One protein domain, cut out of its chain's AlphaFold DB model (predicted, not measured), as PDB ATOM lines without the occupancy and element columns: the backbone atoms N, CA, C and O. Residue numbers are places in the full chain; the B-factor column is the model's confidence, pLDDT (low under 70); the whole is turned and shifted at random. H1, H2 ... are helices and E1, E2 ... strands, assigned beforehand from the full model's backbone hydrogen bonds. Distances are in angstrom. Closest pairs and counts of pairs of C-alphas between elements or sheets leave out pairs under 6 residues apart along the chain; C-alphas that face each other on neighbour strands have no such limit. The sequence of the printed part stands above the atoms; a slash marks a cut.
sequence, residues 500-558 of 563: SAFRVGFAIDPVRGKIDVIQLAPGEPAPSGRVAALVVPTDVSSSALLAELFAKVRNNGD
ATOM      1  N   SER A 500     197.069 176.221 138.844       56.66
ATOM      2  CA  SER A 500     196.707 176.517 137.449       56.66
ATOM      3  C   SER A 500     195.556 177.528 137.298       56.66
ATOM      4  O   SER A 500     194.893 177.555 136.260       56.66
ATOM      5  N   ALA A 501     195.251 178.344 138.310       69.56
ATOM      6  CA  ALA A 501     194.039 179.165 138.253       69.56
ATOM      7  C   ALA A 501     194.178 180.453 137.425       69.56
ATOM      8  O   ALA A 501     193.200 180.904 136.835       69.56
ATOM      9  N   PHE A 502     195.360 181.067 137.371       85.94
ATOM     10  CA  PHE A 502     195.487 182.422 136.838       85.94
ATOM     11  C   PHE A 502     196.168 182.433 135.468       85.94
ATOM     12  O   PHE A 502     197.381 182.279 135.366       85.94
ATOM     13  N   ARG A 503     195.385 182.618 134.400       93.00
ATOM     14  CA  ARG A 503     195.878 182.753 133.019       93.00
ATOM     15  C   ARG A 503     195.549 184.143 132.496       93.00
ATOM     16  O   ARG A 503     194.469 184.668 132.766       93.00
ATOM     17  N   VAL A 504     196.466 184.729 131.731       95.81
ATOM     18  CA  VAL A 504     196.287 186.070 131.167       95.81
ATOM     19  C   VAL A 504     196.527 186.038 129.664       95.81
ATOM     20  O   VAL A 504     197.600 185.652 129.203       95.81
ATOM     21  N   GLY A 505     195.515 186.432 128.894       95.44
ATOM     22  CA  GLY A 505     195.619 186.662 127.458       95.44
ATOM     23  C   GLY A 505     195.866 188.137 127.155       95.44
ATOM     24  O   GLY A 505     195.208 189.008 127.718       95.44
ATOM     25  N   PHE A 506     196.783 188.421 126.239       94.69
ATOM     26  CA  PHE A 506     197.021 189.753 125.691       94.69
ATOM     27  C   PHE A 506     196.338 189.848 124.335       94.69
ATOM     28  O   PHE A 506     196.723 189.145 123.399       94.69
ATOM     29  N   ALA A 507     195.321 190.694 124.228       94.06
ATOM     30  CA  ALA A 507     194.641 190.984 122.979       94.06
ATOM     31  C   ALA A 507     195.119 192.323 122.421       94.06
ATOM     32  O   ALA A 507     195.143 193.320 123.134       94.06
ATOM     33  N   ILE A 508     195.510 192.350 121.150       92.31
ATOM     34  CA  ILE A 508     195.916 193.587 120.479       92.31
ATOM     35  C   ILE A 508     194.728 194.037 119.636       92.31
ATOM     36  O   ILE A 508     194.311 193.312 118.737       92.31
ATOM     37  N   ASP A 509     194.174 195.213 119.926       89.38
ATOM     38  CA  ASP A 509     193.209 195.865 119.043       89.38
ATOM     39  C   ASP A 509     193.994 196.639 117.969       89.38
ATOM     40  O   ASP A 509     194.547 197.705 118.273       89.38
ATOM     41  N   PRO A 510     194.072 196.138 116.720       85.31
ATOM     42  CA  PRO A 510     194.858 196.776 115.669       85.31
ATOM     43  C   PRO A 510     194.281 198.134 115.257       85.31
ATOM     44  O   PRO A 510     195.016 198.986 114.767       85.31
ATOM     45  N   VAL A 511     192.982 198.366 115.475       88.62
ATOM     46  CA  VAL A 511     192.315 199.620 115.101       88.62
ATOM     47  C   VAL A 511     192.658 200.720 116.099       88.62
ATOM     48  O   VAL A 511     192.813 201.883 115.729       88.62
ATOM     49  N   ARG A 512     192.779 200.360 117.380       87.62
ATOM     50  CA  ARG A 512     193.065 201.316 118.460       87.62
ATOM     51  C   ARG A 512     194.539 201.370 118.850       87.62
ATOM     52  O   ARG A 512     194.904 202.245 119.635       87.62
ATOM     53  N   GLY A 513     195.361 200.443 118.352       90.25
ATOM     54  CA  GLY A 513     196.750 200.270 118.781       90.25
ATOM     55  C   GLY A 513     196.866 200.001 120.284       90.25
ATOM     56  O   GLY A 513     197.844 200.401 120.909       90.25
ATOM     57  N   LYS A 514     195.829 199.402 120.888       89.94
ATOM     58  CA  LYS A 514     195.723 199.199 122.336       89.94
ATOM     59  C   LYS A 514     195.893 197.720 122.658       89.94
ATOM     60  O   LYS A 514     195.314 196.872 121.985       89.94
ATOM     61  N   ILE A 515     196.662 197.434 123.702       88.75
ATOM     62  CA  ILE A 515     196.776 196.092 124.269       88.75
ATOM     63  C   ILE A 515     195.754 195.987 125.401       88.75
ATOM     64  O   ILE A 515     195.833 196.721 126.388       88.75
ATOM     65  N   ASP A 516     194.787 195.092 125.246       92.06
ATOM     66  CA  ASP A 516     193.843 194.723 126.289       92.06
ATOM     67  C   ASP A 516     194.318 193.435 126.968       92.06
ATOM     68  O   ASP A 516     194.715 192.463 126.325       92.06
ATOM     69  N   VAL A 517     194.287 193.438 128.296       94.06
ATOM     70  CA  VAL A 517     194.701 192.301 129.117       94.06
ATOM     71  C   VAL A 517     193.440 191.599 129.615       94.06
ATOM     72  O   VAL A 517     192.611 192.214 130.286       94.06
ATOM     73  N   ILE A 518     193.274 190.325 129.268       94.75
ATOM     74  CA  ILE A 518     192.084 189.518 129.557       94.75
ATOM     75  C   ILE A 518     192.478 188.426 130.552       94.75
ATOM     76  O   ILE A 518     193.321 187.581 130.253       94.75
ATOM     77  N   GLN A 519     191.861 188.426 131.732       94.94
ATOM     78  CA  GLN A 519     191.975 187.312 132.669       94.94
ATOM     79  C   GLN A 519     191.102 186.154 132.174       94.94
ATOM     80  O   GLN A 519     189.930 186.362 131.869       94.94
ATOM     81  N   LEU A 520     191.671 184.952 132.100       94.62
ATOM     82  CA  LEU A 520     190.973 183.731 131.696       94.62
ATOM     83  C   LEU A 520     190.795 182.824 132.910       94.62
ATOM     84  O   LEU A 520     191.731 182.661 133.703       94.62
ATOM     85  N   ALA A 521     189.616 182.219 133.050       90.81
ATOM     86  CA  ALA A 521     189.390 181.226 134.089       90.81
ATOM     87  C   ALA A 521     190.223 179.946 133.826       90.81
ATOM     88  O   ALA A 521     190.579 179.643 132.677       90.81
ATOM     89  N   PRO A 522     190.554 179.163 134.869       87.94
ATOM     90  CA  PRO A 522     191.193 177.865 134.679       87.94
ATOM     91  C   PRO A 522     190.345 176.976 133.760       87.94
ATOM     92  O   PRO A 522     189.152 176.798 133.984       87.94
ATOM     93  N   GLY A 523     190.963 176.437 132.708       86.69
ATOM     94  CA  GLY A 523     190.284 175.618 131.695       86.69
ATOM     95  C   GLY A 523     189.506 176.394 130.625       86.69
ATOM     96  O   GLY A 523     189.092 175.791 129.639       86.69
ATOM     97  N   GLU A 524     189.351 177.716 130.750       92.38
ATOM     98  CA  GLU A 524     188.700 178.525 129.719       92.38
ATOM     99  C   GLU A 524     189.629 178.669 128.497       92.38
ATOM    100  O   GLU A 524     190.795 179.072 128.641       92.38
ATOM    101  N   PRO A 525     189.188 178.301 127.283       90.62
ATOM    102  CA  PRO A 525     189.985 178.525 126.085       90.62
ATOM    103  C   PRO A 525     190.124 180.030 125.829       90.62
ATOM    104  O   PRO A 525     189.193 180.802 126.045       90.62
ATOM    105  N   ALA A 526     191.294 180.461 125.351       91.31
ATOM    106  CA  ALA A 526     191.485 181.855 124.967       91.31
ATOM    107  C   ALA A 526     190.511 182.219 123.824       91.31
ATOM    108  O   ALA A 526     190.350 181.414 122.901       91.31
ATOM    109  N   PRO A 527     189.873 183.406 123.846       91.00
ATOM    110  CA  PRO A 527     188.961 183.812 122.786       91.00
ATOM    111  C   PRO A 527     189.700 183.851 121.444       91.00
ATOM    112  O   PRO A 527     190.710 184.548 121.282       91.00
ATOM    113  N   SER A 528     189.203 183.068 120.487       86.62
ATOM    114  CA  SER A 528     189.816 182.898 119.175       86.62
ATOM    115  C   SER A 528     189.881 184.228 118.415       86.62
ATOM    116  O   SER A 528     188.955 185.038 118.436       86.62
ATOM    117  N   GLY A 529     191.018 184.478 117.759       87.31
ATOM    118  CA  GLY A 529     191.209 185.626 116.866       87.31
ATOM    119  C   GLY A 529     191.434 186.987 117.537       87.31
ATOM    120  O   GLY A 529     191.577 187.975 116.824       87.31
ATOM    121  N   ARG A 530     191.480 187.070 118.875       82.94
ATOM    122  CA  ARG A 530     191.790 188.328 119.586       82.94
ATOM    123  C   ARG A 530     193.064 188.284 120.410       82.94
ATOM    124  O   ARG A 530     193.728 189.305 120.526       82.94
ATOM    125  N   VAL A 531     193.398 187.132 120.986       93.44
ATOM    126  CA  VAL A 531     194.570 186.987 121.855       93.44
ATOM    127  C   VAL A 531     195.819 186.764 121.002       93.44
ATOM    128  O   VAL A 531     195.934 185.746 120.328       93.44
ATOM    129  N   ALA A 532     196.747 187.720 121.037       93.81
ATOM    130  CA  ALA A 532     198.044 187.646 120.371       93.81
ATOM    131  C   ALA A 532     199.055 186.804 121.165       93.81
ATOM    132  O   ALA A 532     199.919 186.162 120.575       93.81
ATOM    133  N   ALA A 533     198.942 186.790 122.497       93.88
ATOM    134  CA  ALA A 533     199.802 185.997 123.371       93.88
ATOM    135  C   ALA A 533     199.054 185.532 124.625       93.88
ATOM    136  O   ALA A 533     198.245 186.270 125.187       93.88
ATOM    137  N   LEU A 534     199.348 184.317 125.086       95.06
ATOM    138  CA  LEU A 534     198.825 183.756 126.329       95.06
ATOM    139  C   LEU A 534     199.986 183.528 127.298       95.06
ATOM    140  O   LEU A 534     200.930 182.816 126.965       95.06
ATOM    141  N   VAL A 535     199.883 184.077 128.506       95.62
ATOM    142  CA  VAL A 535     200.844 183.838 129.586       95.62
ATOM    143  C   VAL A 535     200.200 182.936 130.632       95.62
ATOM    144  O   VAL A 535     199.132 183.239 131.176       95.62
ATOM    145  N   VAL A 536     200.857 181.806 130.886       95.19
ATOM    146  CA  VAL A 536     200.486 180.831 131.911       95.19
ATOM    147  C   VAL A 536     201.657 180.741 132.894       95.19
ATOM    148  O   VAL A 536     202.742 180.337 132.478       95.19
ATOM    149  N   PRO A 537     201.489 181.158 134.159       92.00
ATOM    150  CA  PRO A 537     202.548 181.058 135.154       92.00
ATOM    151  C   PRO A 537     202.836 179.585 135.469       92.00
ATOM    152  O   PRO A 537     201.916 178.778 135.592       92.00
ATOM    153  N   THR A 538     204.115 179.238 135.599       91.06
ATOM    154  CA  THR A 538     204.577 177.872 135.904       91.06
ATOM    155  C   THR A 538     204.665 177.584 137.401       91.06
ATOM    156  O   THR A 538     204.772 176.429 137.803       91.06
ATOM    157  N   ASP A 539     204.627 178.622 138.236       89.00
ATOM    158  CA  ASP A 539     204.802 178.538 139.683       89.00
ATOM    159  C   ASP A 539     203.951 179.586 140.432       89.00
ATOM    160  O   ASP A 539     203.436 180.548 139.851       89.00
ATOM    161  N   VAL A 540     203.810 179.395 141.750       83.94
ATOM    162  CA  VAL A 540     203.009 180.254 142.645       83.94
ATOM    163  C   VAL A 540     203.489 181.705 142.627       83.94
ATOM    164  O   VAL A 540     202.669 182.625 142.627       83.94
ATOM    165  N   SER A 541     204.805 181.923 142.634       84.31
ATOM    166  CA  SER A 541     205.397 183.257 142.719       84.31
ATOM    167  C   SER A 541     205.145 184.036 141.431       84.31
ATOM    168  O   SER A 541     204.677 185.175 141.489       84.31
ATOM    169  N   SER A 542     205.333 183.397 140.276       88.69
ATOM    170  CA  SER A 542     204.970 183.957 138.972       88.69
ATOM    171  C   SER A 542     203.469 184.237 138.868       88.69
ATOM    172  O   SER A 542     203.074 185.278 138.343       88.69
ATOM    173  N   SER A 543     202.615 183.364 139.417       89.44
ATOM    174  CA  SER A 543     201.163 183.592 139.450       89.44
ATOM    175  C   SER A 543     200.779 184.798 140.311       89.44
ATOM    176  O   SER A 543     199.877 185.547 139.933       89.44
ATOM    177  N   ALA A 544     201.444 185.006 141.450       88.88
ATOM    178  CA  ALA A 544     201.204 186.156 142.318       88.88
ATOM    179  C   ALA A 544     201.637 187.471 141.648       88.88
ATOM    180  O   ALA A 544     200.874 188.437 141.649       88.88
ATOM    181  N   LEU A 545     202.810 187.484 141.002       92.00
ATOM    182  CA  LEU A 545     203.297 188.641 140.242       92.00
ATOM    183  C   LEU A 545     202.375 188.984 139.066       92.00
ATOM    184  O   LEU A 545     202.077 190.155 138.829       92.00
ATOM    185  N   LEU A 546     201.881 187.971 138.348       92.38
ATOM    186  CA  LEU A 546     200.958 188.169 137.232       92.38
ATOM    187  C   LEU A 546     199.612 188.741 137.711       92.38
ATOM    188  O   LEU A 546     199.052 189.626 137.060       92.38
ATOM    189  N   ALA A 547     199.117 188.287 138.866       90.31
ATOM    190  CA  ALA A 547     197.908 188.821 139.489       90.31
ATOM    191  C   ALA A 547     198.082 190.277 139.959       90.31
ATOM    192  O   ALA A 547     197.192 191.103 139.736       90.31
ATOM    193  N   GLU A 548     199.232 190.618 140.548       92.50
ATOM    194  CA  GLU A 548     199.555 191.992 140.952       92.50
ATOM    195  C   GLU A 548     199.648 192.925 139.737       92.50
ATOM    196  O   GLU A 548     199.053 194.008 139.724       92.50
ATOM    197  N   LEU A 549     200.337 192.487 138.681       90.38
ATOM    198  CA  LEU A 549     200.465 193.247 137.441       90.38
ATOM    199  C   LEU A 549     199.095 193.481 136.794       90.38
ATOM    200  O   LEU A 549     198.791 194.606 136.392       90.38
ATOM    201  N   PHE A 550     198.233 192.461 136.767       89.62
ATOM    202  CA  PHE A 550     196.865 192.588 136.269       89.62
ATOM    203  C   PHE A 550     196.037 193.587 137.092       89.62
ATOM    204  O   PHE A 550     195.375 194.459 136.523       89.62
ATOM    205  N   ALA A 551     196.110 193.519 138.424       89.50
ATOM    206  CA  ALA A 551     195.434 194.469 139.307       89.50
ATOM    207  C   ALA A 551     195.922 195.909 139.077       89.50
ATOM    208  O   ALA A 551     195.115 196.839 139.024       89.50
ATOM    209  N   LYS A 552     197.228 196.099 138.862       89.56
ATOM    210  CA  LYS A 552     197.826 197.409 138.570       89.56
ATOM    211  C   LYS A 552     197.367 197.971 137.225       89.56
ATOM    212  O   LYS A 552     196.997 199.142 137.153       89.56
ATOM    213  N   VAL A 553     197.334 197.146 136.176       86.19
ATOM    214  CA  VAL A 553     196.815 197.540 134.852       86.19
ATOM    215  C   VAL A 553     195.336 197.918 134.942       86.19
ATOM    216  O   VAL A 553     194.932 198.942 134.392       86.19
ATOM    217  N   ARG A 554     194.535 197.146 135.687       85.25
ATOM    218  CA  ARG A 554     193.107 197.421 135.887       85.25
ATOM    219  C   ARG A 554     192.867 198.729 136.645       85.25
ATOM    220  O   ARG A 554     192.038 199.523 136.215       85.25
ATOM    221  N   ASN A 555     193.614 198.977 137.720       86.12
ATOM    222  CA  ASN A 555     193.472 200.191 138.531       86.12
ATOM    223  C   ASN A 555     193.943 201.454 137.795       86.12
ATOM    224  O   ASN A 555     193.382 202.527 137.995       86.12
ATOM    225  N   ASN A 556     194.928 201.332 136.903       81.56
ATOM    226  CA  ASN A 556     195.384 202.446 136.071       81.56
ATOM    227  C   ASN A 556     194.433 202.751 134.895       81.56
ATOM    228  O   ASN A 556     194.510 203.828 134.306       81.56
ATOM    229  N   GLY A 557     193.542 201.819 134.538       66.50
ATOM    230  CA  GLY A 557     192.660 201.927 133.372       66.50
ATOM    231  C   GLY A 557     191.489 202.904 133.517       66.50
ATOM    232  O   GLY A 557     190.963 203.349 132.497       66.50
ATOM    233  N   ASP A 558     191.104 203.271 134.742       58.62
ATOM    234  CA  ASP A 558     189.939 204.137 135.002       58.62
ATOM    235  C   ASP A 558     190.293 205.643 134.981       58.62
ATOM    236  O   ASP A 558     189.435 206.520 134.907       58.62
TER     237      ASP A 558
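Overview. This is residues 500 to 558 of the 563 residues of an uncharacterized protein of Polyangiaceae bacterium (UniProt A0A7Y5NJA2). A small antiparallel sheet of three strands has one long helix, H1, packed slantwise over one of its faces, over E2 and E1; it makes a flat, two-layered piece. E1 and E2 form a hairpin, E3 lies on the other side of E1, and a loop of ten residues leads from the one edge of the sheet to the other. The printed part has 59 residues with three named strands and one named helix, in the order E1, E2, E3, H1 along the chain, and the sheet's order is E2, E1, E3. The class is mixed, helices and strands; the whole is compact, with a radius of gyration of the C-alphas of 11.8 A and spans of 35 by 26 by 14 A.

Along the chain. Strand E1, residues 503 to 509, begins at C-alpha 503 at (195.878, 182.753, 133.019) and is 19.3 A long from first to last C-alpha. Strand E2, residues 514 to 520, is 18.7 A long. Strand E3, residues 531 to 535, measures 10.4 A and begins at C-alpha 531 at (194.570, 186.987, 121.855). Helix H1, residues 540 to 556, is 24.4 A long and ends at C-alpha 556 at (195.384, 202.446, 136.071).

Arrangement. E1 is the inner strand of the sheet, and E2 and E3 are its edge strands. E1 and E2, a hairpin, are antiparallel, with 153 degrees between their directions; N 507 and O 516 are within hydrogen-bond range at 2.8 A, and so are N 520 and O 503 at 2.9 A. E1 and E3 are antiparallel at 156 degrees, with N 506 and O 533 within hydrogen-bond range at 2.8 A. E2 and E3 are only just apart, their closest C-alphas 8.5 A from each other. H1 is on the sheet at a height over the sheet of 9.9 A. It lies over E2 and E1 and runs slantwise to the strands, but only just, at 33 degrees to E1 on the local plane. The closest C-alphas of H1 and E2 are those of Phe 550 and Val 517, 7.5 A apart; those of H1 and E1 are Leu 546 and Val 504, 7.9 A apart. In H1 every O i to N i+4 pair is within hydrogen-bond range.

Size, cuts and confidence. The two C-alphas farthest apart are those of Val 511 and Val 540, at 35.3 A. The printed part has no cut. The links E1 to E2 and E3 to H1 are tight, with four residues each; E2 to E3 is short, with ten residues. The mean pLDDT of the printed part is 88.5, and residues 500 to 501 and 557 to 558 are under 70.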